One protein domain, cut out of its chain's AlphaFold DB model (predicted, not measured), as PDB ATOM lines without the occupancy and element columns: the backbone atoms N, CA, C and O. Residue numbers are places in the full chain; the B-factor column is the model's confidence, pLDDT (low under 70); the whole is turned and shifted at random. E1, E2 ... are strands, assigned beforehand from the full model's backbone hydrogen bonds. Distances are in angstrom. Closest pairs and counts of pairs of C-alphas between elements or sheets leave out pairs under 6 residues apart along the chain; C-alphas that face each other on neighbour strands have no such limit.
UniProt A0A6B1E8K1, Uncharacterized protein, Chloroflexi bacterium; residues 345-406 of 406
ATOM      1  N   LEU A 345      25.224  44.255 -45.002       84.75
ATOM      2  CA  LEU A 345      25.491  43.903 -43.613       84.75
ATOM      3  C   LEU A 345      24.643  42.690 -43.231       84.75
ATOM      4  O   LEU A 345      23.417  42.715 -43.352       84.75
ATOM      5  N   LEU A 346      25.307  41.637 -42.762       86.75
ATOM      6  CA  LEU A 346      24.671  40.436 -42.238       86.75
ATOM      7  C   LEU A 346      24.845  40.396 -40.722       86.75
ATOM      8  O   LEU A 346      25.911  40.715 -40.197       86.75
ATOM      9  N   ARG A 347      23.788  39.989 -40.017       89.88
ATOM     10  CA  ARG A 347      23.861  39.623 -38.602       89.88
ATOM     11  C   ARG A 347      23.808  38.107 -38.514       89.88
ATOM     12  O   ARG A 347      22.843  37.506 -38.977       89.88
ATOM     13  N   ILE A 348      24.838  37.514 -37.926       87.88
ATOM     14  CA  ILE A 348      24.989  36.065 -37.799       87.88
ATOM     15  C   ILE A 348      24.840  35.703 -36.325       87.88
ATOM     16  O   ILE A 348      25.346  36.415 -35.462       87.88
ATOM     17  N   ARG A 349      24.124  34.611 -36.052       90.75
ATOM     18  CA  ARG A 349      24.014  33.996 -34.727       90.75
ATOM     19  C   ARG A 349      24.384  32.531 -34.856       90.75
ATOM     20  O   ARG A 349      23.930  31.881 -35.798       90.75
ATOM     21  N   VAL A 350      25.182  32.032 -33.922       92.56
ATOM     22  CA  VAL A 350      25.514  30.609 -33.818       92.56
ATOM     23  C   VAL A 350      24.809  30.072 -32.588       92.56
ATOM     24  O   VAL A 350      24.969  30.623 -31.502       92.56
ATOM     25  N   VAL A 351      23.995  29.037 -32.778       94.75
ATOM     26  CA  VAL A 351      23.192  28.432 -31.715       94.75
ATOM     27  C   VAL A 351      23.502  26.948 -31.582       94.75
ATOM     28  O   VAL A 351      23.819  26.288 -32.572       94.75
ATOM     29  N   ASP A 352      23.412  26.425 -30.363       94.44
ATOM     30  CA  ASP A 352      23.484  24.987 -30.114       94.44
ATOM     31  C   ASP A 352      22.161  24.269 -30.450       94.44
ATOM     32  O   ASP A 352      21.176  24.874 -30.880       94.44
ATOM     33  N   MET A 353      22.118  22.952 -30.225       94.75
ATOM     34  CA  MET A 353      20.921  22.131 -30.457       94.75
ATOM     35  C   MET A 353      19.721  22.517 -29.575       94.75
ATOM     36  O   MET A 353      18.599  22.108 -29.863       94.75
ATOM     37  N   GLN A 354      19.937  23.280 -28.502       95.25
ATOM     38  CA  GLN A 354      18.894  23.792 -27.611       95.25
ATOM     39  C   GLN A 354      18.488  25.235 -27.961       95.25
ATOM     40  O   GLN A 354      17.644  25.812 -27.278       95.25
ATOM     41  N   GLY A 355      19.062  25.821 -29.017       93.56
ATOM     42  CA  GLY A 355      18.781  27.186 -29.457       93.56
ATOM     43  C   GLY A 355      19.488  28.273 -28.641       93.56
ATOM     44  O   GLY A 355      19.146  29.446 -28.789       93.56
ATOM     45  N   ARG A 356      20.453  27.919 -27.784       93.94
ATOM     46  CA  ARG A 356      21.234  28.886 -26.997       93.94
ATOM     47  C   ARG A 356      22.350  29.458 -27.856       93.94
ATOM     48  O   ARG A 356      23.014  28.699 -28.557       93.94
ATOM     49  N   GLU A 357      22.566  30.770 -27.799       94.75
ATOM     50  CA  GLU A 357      23.700  31.389 -28.488       94.75
ATOM     51  C   GLU A 357      25.014  30.905 -27.865       94.75
ATOM     52  O   GLU A 357      25.158  30.855 -26.644       94.75
ATOM     53  N   VAL A 358      25.969  30.522 -28.708       94.62
ATOM     54  CA  VAL A 358      27.261  29.987 -28.270       94.62
ATOM     55  C   VAL A 358      28.405  30.733 -28.930       94.62
ATOM     56  O   VAL A 358      28.320  31.151 -30.086       94.62
ATOM     57  N   ALA A 359      29.503  30.872 -28.188       92.19
ATOM     58  CA  ALA A 359      30.740  31.387 -28.749       92.19
ATOM     59  C   ALA A 359      31.268  30.418 -29.811       92.19
ATOM     60  O   ALA A 359      31.272  29.199 -29.620       92.19
ATOM     61  N   ALA A 360      31.730  30.968 -30.928       91.88
ATOM     62  CA  ALA A 360      32.219  30.178 -32.043       91.88
ATOM     63  C   ALA A 360      33.412  30.852 -32.708       91.88
ATOM     64  O   ALA A 360      33.522  32.078 -32.753       91.88
ATOM     65  N   ARG A 361      34.294  30.029 -33.271       91.62
ATOM     66  CA  ARG A 361      35.329  30.485 -34.192       91.62
ATOM     67  C   ARG A 361      34.796  30.341 -35.610       91.62
ATOM     68  O   ARG A 361      34.462  29.235 -36.025       91.62
ATOM     69  N   VAL A 362      34.723  31.446 -36.343       92.00
ATOM     70  CA  VAL A 362      34.080  31.499 -37.661       92.00
ATOM     71  C   VAL A 362      35.047  31.967 -38.740       92.00
ATOM     72  O   VAL A 362      35.911  32.814 -38.504       92.00
ATOM     73  N   HIS A 363      34.872  31.412 -39.935       93.44
ATOM     74  CA  HIS A 363      35.493  31.865 -41.170       93.44
ATOM     75  C   HIS A 363      34.388  32.068 -42.203       93.44
ATOM     76  O   HIS A 363      33.566  31.176 -42.417       93.44
ATOM     77  N   PHE A 364      34.388  33.229 -42.846       91.81
ATOM     78  CA  PHE A 364      33.526  33.523 -43.981       91.81
ATOM     79  C   PHE A 364      34.409  33.970 -45.136       91.81
ATOM     80  O   PHE A 364      35.344  34.747 -44.923       91.81
ATOM     81  N   HIS A 365      34.083  33.530 -46.344       92.56
ATOM     82  CA  HIS A 365      34.704  34.034 -47.559       92.56
ATOM     83  C   HIS A 365      33.646  34.449 -48.583       92.56
ATOM     84  O   HIS A 365      32.509  33.972 -48.548       92.56
ATOM     85  N   GLY A 366      34.015  35.375 -49.465       89.62
ATOM     86  CA  GLY A 366      33.201  35.750 -50.617       89.62
ATOM     87  C   GLY A 366      33.375  34.785 -51.789       89.62
ATOM     88  O   GLY A 366      34.126  33.809 -51.722       89.62
ATOM     89  N   GLU A 367      32.686  35.068 -52.890       87.19
ATOM     90  CA  GLU A 367      32.788  34.303 -54.145       87.19
ATOM     91  C   GLU A 367      34.170  34.416 -54.813       87.19
ATOM     92  O   GLU A 367      34.615  33.509 -55.519       87.19
ATOM     93  N   ALA A 368      34.896  35.502 -54.533       88.81
ATOM     94  CA  ALA A 368      36.285  35.657 -54.940       88.81
ATOM     95  C   ALA A 368      37.267  34.993 -53.957       88.81
ATOM     96  O   ALA A 368      38.476  35.082 -54.161       88.81
ATOM     97  N   GLY A 369      36.760  34.319 -52.917       91.62
ATOM     98  CA  GLY A 369      37.538  33.658 -51.869       91.62
ATOM     99  C   GLY A 369      38.194  34.618 -50.880       91.62
ATOM    100  O   GLY A 369      39.026  34.209 -50.071       91.62
ATOM    101  N   GLU A 370      37.831  35.899 -50.911       92.00
ATOM    102  CA  GLU A 370      38.353  36.872 -49.970       92.00
ATOM    103  C   GLU A 370      37.756  36.669 -48.578       92.00
ATOM    104  O   GLU A 370      36.562  36.414 -48.436       92.00
ATOM    105  N   TYR A 371      38.571  36.840 -47.537       92.81
ATOM    106  CA  TYR A 371      38.100  36.759 -46.158       92.81
ATOM    107  C   TYR A 371      37.093  37.880 -45.847       92.81
ATOM    108  O   TYR A 371      37.337  39.061 -46.117       92.81
ATOM    109  N   LEU A 372      35.957  37.505 -45.256       91.38
ATOM    110  CA  LEU A 372      34.883  38.402 -44.834       91.38
ATOM    111  C   LEU A 372      34.821  38.455 -43.298       91.38
ATOM    112  O   LEU A 372      34.033  37.736 -42.680       91.38
ATOM    113  N   PRO A 373      35.649  39.300 -42.660       90.44
ATOM    114  CA  PRO A 373      35.668  39.420 -41.210       90.44
ATOM    115  C   PRO A 373      34.361  40.008 -40.651       90.44
ATOM    116  O   PRO A 373      33.780  40.914 -41.264       90.44
ATOM    117  N   PRO A 374      33.938  39.589 -39.442       90.31
ATOM    118  CA  PRO A 374      33.002  40.355 -38.624       90.31
ATOM    119  C   PRO A 374      33.421  41.827 -38.454       90.31
ATOM    120  O   PRO A 374      34.578  42.216 -38.614       90.31
ATOM    121  N   ARG A 375      32.472  42.699 -38.106       88.12
ATOM    122  CA  ARG A 375      32.797  44.110 -37.857       88.12
ATOM    123  C   ARG A 375      33.684  44.232 -36.613       88.12
ATOM    124  O   ARG A 375      33.305  43.744 -35.556       88.12
ATOM    125  N   GLY A 376      34.790  44.962 -36.738       86.44
ATOM    126  CA  GLY A 376      35.707  45.247 -35.628       86.44
ATOM    127  C   GLY A 376      36.900  44.296 -35.523       86.44
ATOM    128  O   GLY A 376      37.705  44.493 -34.625       86.44
ATOM    129  N   VAL A 377      37.032  43.323 -36.433       88.94
ATOM    130  CA  VAL A 377      38.191  42.417 -36.493       88.94
ATOM    131  C   VAL A 377      39.057  42.707 -37.727       88.94
ATOM    132  O   VAL A 377      38.628  43.404 -38.659       88.94
ATOM    133  N   HIS A 378      40.276  42.175 -37.745       88.38
ATOM    134  CA  HIS A 378      41.244  42.392 -38.813       88.38
ATOM    135  C   HIS A 378      40.781  41.805 -40.152       88.38
ATOM    136  O   HIS A 378      40.267  40.696 -40.256       88.38
ATOM    137  N   ARG A 379      41.021  42.558 -41.232       88.00
ATOM    138  CA  ARG A 379      40.820  42.098 -42.627       88.00
ATOM    139  C   ARG A 379      42.014  41.322 -43.176       88.00
ATOM    140  O   ARG A 379      41.932  40.691 -44.229       88.00
ATOM    141  N   ARG A 380      43.133  41.422 -42.473       88.56
ATOM    142  CA  ARG A 380      44.362  40.680 -42.698       88.56
ATOM    143  C   ARG A 380      44.934  40.396 -41.322       88.56
ATOM    144  O   ARG A 380      45.560  41.272 -40.739       88.56
ATOM    145  N   VAL A 381      44.637  39.210 -40.809       89.94
ATOM    146  CA  VAL A 381      45.129  38.754 -39.509       89.94
ATOM    147  C   VAL A 381      46.647  38.649 -39.582       89.94
ATOM    148  O   VAL A 381      47.175  38.036 -40.521       89.94
ATOM    149  N   ASN A 382      47.350  39.254 -38.627       88.19
ATOM    150  CA  ASN A 382      48.784  39.069 -38.536       88.19
ATOM    151  C   ASN A 382      49.053  37.731 -37.829       88.19
ATOM    152  O   ASN A 382      48.591  37.452 -36.730       88.19
ATOM    153  N   ARG A 383      49.748  36.835 -38.535       87.00
ATOM    154  CA  ARG A 383      50.019  35.461 -38.081       87.00
ATOM    155  C   ARG A 383      51.378  35.308 -37.405       87.00
ATOM    156  O   ARG A 383      51.764  34.187 -37.076       87.00
ATOM    157  N   ASN A 384      52.151  36.386 -37.319       87.25
ATOM    158  CA  ASN A 384      53.506  36.329 -36.809       87.25
ATOM    159  C   ASN A 384      53.504  36.385 -35.282       87.25
ATOM    160  O   ASN A 384      52.669  37.016 -34.636       87.25
ATOM    161  N   TRP A 385      54.448  35.655 -34.707       81.00
ATOM    162  CA  TRP A 385      54.524  35.433 -33.275       81.00
ATOM    163  C   TRP A 385      54.803  36.737 -32.516       81.00
ATOM    164  O   TRP A 385      55.751  37.441 -32.848       81.00
ATOM    165  N   PHE A 386      53.999  37.022 -31.485       80.69
ATOM    166  CA  PHE A 386      54.039  38.264 -30.696       80.69
ATOM    167  C   PHE A 386      53.848  39.565 -31.492       80.69
ATOM    168  O   PHE A 386      54.138  40.634 -30.959       80.69
ATOM    169  N   GLU A 387      53.322  39.492 -32.719       80.75
ATOM    170  CA  GLU A 387      52.961  40.691 -33.480       80.75
ATOM    171  C   GLU A 387      51.455  41.009 -33.446       80.75
ATOM    172  O   GLU A 387      51.037  42.126 -33.718       80.75
ATOM    173  N   ASP A 388      50.620  40.046 -33.067       76.31
ATOM    174  CA  ASP A 388      49.172  40.222 -32.978       76.31
ATOM    175  C   ASP A 388      48.673  39.559 -31.693       76.31
ATOM    176  O   ASP A 388      48.925  38.377 -31.455       76.31
ATOM    177  N   ASN A 389      48.015  40.336 -30.832       76.00
ATOM    178  CA  ASN A 389      47.465  39.853 -29.560       76.00
ATOM    179  C   ASN A 389      45.930  39.906 -29.541       76.00
ATOM    180  O   ASN A 389      45.325  39.913 -28.465       76.00
ATOM    181  N   TYR A 390      45.295  39.987 -30.712       79.69
ATOM    182  CA  TYR A 390      43.846  40.032 -30.824       79.69
ATOM    183  C   TYR A 390      43.215  38.627 -30.852       79.69
ATOM    184  O   TYR A 390      43.884  37.594 -30.823       79.69
ATOM    185  N   GLY A 391      41.881  38.582 -30.838       81.50
ATOM    186  CA  GLY A 391      41.083  37.355 -30.807       81.50
ATOM    187  C   GLY A 391      40.909  36.726 -32.189       81.50
ATOM    188  O   GLY A 391      39.832  36.218 -32.499       81.50
ATOM    189  N   GLU A 392      41.924  36.786 -33.040       90.38
ATOM    190  CA  GLU A 392      41.915  36.230 -34.386       90.38
ATOM    191  C   GLU A 392      42.926  35.093 -34.493       90.38
ATOM    192  O   GLU A 392      43.844  34.941 -33.691       90.38
ATOM    193  N   PHE A 393      42.717  34.222 -35.475       88.88
ATOM    194  CA  PHE A 393      43.517  33.017 -35.627       88.88
ATOM    195  C   PHE A 393      43.673  32.646 -37.099       88.88
ATOM    196  O   PHE A 393      42.732  32.774 -37.879       88.88
ATOM    197  N   VAL A 394      44.838  32.124 -37.477       92.31
ATOM    198  CA  VAL A 394      45.116  31.649 -38.839       92.31
ATOM    199  C   VAL A 394      45.415  30.150 -38.818       92.31
ATOM    200  O   VAL A 394      46.300  29.706 -38.092       92.31
ATOM    201  N   ASN A 395      44.707  29.373 -39.644       92.69
ATOM    202  CA  ASN A 395      44.998  27.957 -39.901       92.69
ATOM    203  C   ASN A 395      45.207  27.731 -41.398       92.69
ATOM    204  O   ASN A 395      44.249  27.735 -42.176       92.69
ATOM    205  N   GLY A 396      46.467  27.537 -41.789       92.88
ATOM    206  CA  GLY A 396      46.864  27.513 -43.193       92.88
ATOM    207  C   GLY A 396      46.597  28.866 -43.855       92.88
ATOM    208  O   GLY A 396      47.144  29.880 -43.421       92.88
ATOM    209  N   ALA A 397      45.759  28.883 -44.891       92.88
ATOM    210  CA  ALA A 397      45.316  30.101 -45.571       92.88
ATOM    211  C   ALA A 397      44.009  30.684 -44.992       92.88
ATOM    212  O   ALA A 397      43.681  31.847 -45.244       92.88
ATOM    213  N   ASN A 398      43.284  29.915 -44.173       94.56
ATOM    214  CA  ASN A 398      42.024  30.357 -43.584       94.56
ATOM    215  C   ASN A 398      42.267  31.284 -42.387       94.56
ATOM    216  O   ASN A 398      42.968  30.932 -41.434       94.56
ATOM    217  N   GLN A 399      41.626  32.453 -42.418       94.50
ATOM    218  CA  GLN A 399      41.609  33.431 -41.327       94.50
ATOM    219  C   GLN A 399      40.307  33.307 -40.534       94.50
ATOM    220  O   GLN A 399      39.230  33.217 -41.115       94.50
ATOM    221  N   TYR A 400      40.389  33.305 -39.214       93.88
ATOM    222  CA  TYR A 400      39.254  33.103 -38.329       93.88
ATOM    223  C   TYR A 400      39.137  34.243 -37.332       93.88
ATOM    224  O   TYR A 400      40.138  34.783 -36.867       93.88
ATOM    225  N   ALA A 401      37.898  34.518 -36.939       92.81
ATOM    226  CA  ALA A 401      37.586  35.398 -35.827       92.81
ATOM    227  C   ALA A 401      36.747  34.650 -34.794       92.81
ATOM    228  O   ALA A 401      35.921  33.799 -35.148       92.81
ATOM    229  N   TYR A 402      36.941  34.981 -33.522       90.50
ATOM    230  CA  TYR A 402      36.023  34.565 -32.471       90.50
ATOM    231  C   TYR A 402      34.822  35.513 -32.425       90.50
ATOM    232  O   TYR A 402      34.970  36.732 -32.387       90.50
ATOM    233  N   ILE A 403      33.618  34.943 -32.421       88.62
ATOM    234  CA  ILE A 403      32.384  35.661 -32.105       88.62
ATOM    235  C   ILE A 403      31.887  35.199 -30.740       88.62
ATOM    236  O   ILE A 403      31.908  34.007 -30.423       88.62
ATOM    237  N   LEU A 404      31.473  36.161 -29.920       83.75
ATOM    238  CA  LEU A 404      30.916  35.889 -28.601       83.75
ATOM    239  C   LEU A 404      29.507  35.305 -28.750       83.75
ATOM    240  O   LEU A 404      28.734  35.755 -29.597       83.75
ATOM    241  N   GLY A 405      29.186  34.319 -27.914       74.19
ATOM    242  CA  GLY A 405      27.795  34.008 -27.586       74.19
ATOM    243  C   GLY A 405      27.274  35.054 -26.598       74.19
ATOM    244  O   GLY A 405      28.077  35.633 -25.863       74.19
ATOM    245  N   SER A 406      25.970  35.332 -26.625       63.06
ATOM    246  CA  SER A 406      25.317  36.261 -25.690       63.06
ATOM    247  C   SER A 406      25.383  35.798 -24.242       63.06
ATOM    248  O   SER A 406      25.107  34.592 -24.029       63.06
TER     249      SER A 406
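What this domain is: This is residues 345 to 406 of the 406 residues of an uncharacterized protein of Chloroflexi bacterium (UniProt A0A6B1E8K1). There is little regular structure: long loops, residues 345 to 359 and 363 to 391, lead into a small antiparallel sheet of three strands, E3 in the middle. The 62 printed residues hold no named helix and strands E1, E2, E3, in sheet order E1, E3, E2; the class is all strand, with 13 residues in named elements. The whole is only just loose, close to compact: radius of gyration of the C-alphas 12.7 A, spans 38 by 29 by 21 A.

How they stand to each other: E1, residues 360 to 362, is antiparallel to E3, residues 398 to 403, at 145 degrees; N 362 and O 401, 2.9 A, are within hydrogen-bond range. E2, residues 392 to 395, forms a hairpin with E3 at 146 degrees; N 400 and O 393, 2.7 A, are within range. E1 and E2 are apart.

Where its parts are: E1 begins at C-alpha 360 (32.219, 30.178, -32.043) and measures 6.1 A, E2 10.4 A. E3, 15.9 A, ends at C-alpha 403 (32.384, 35.661, -32.105).

The domain as a whole: The printed part has no cut. The farthest C-alphas, Gln 354 and Glu 387, are 38.5 A apart. The link E1 to E2 is long, 29 residues. Residue 406 is under pLDDT 70.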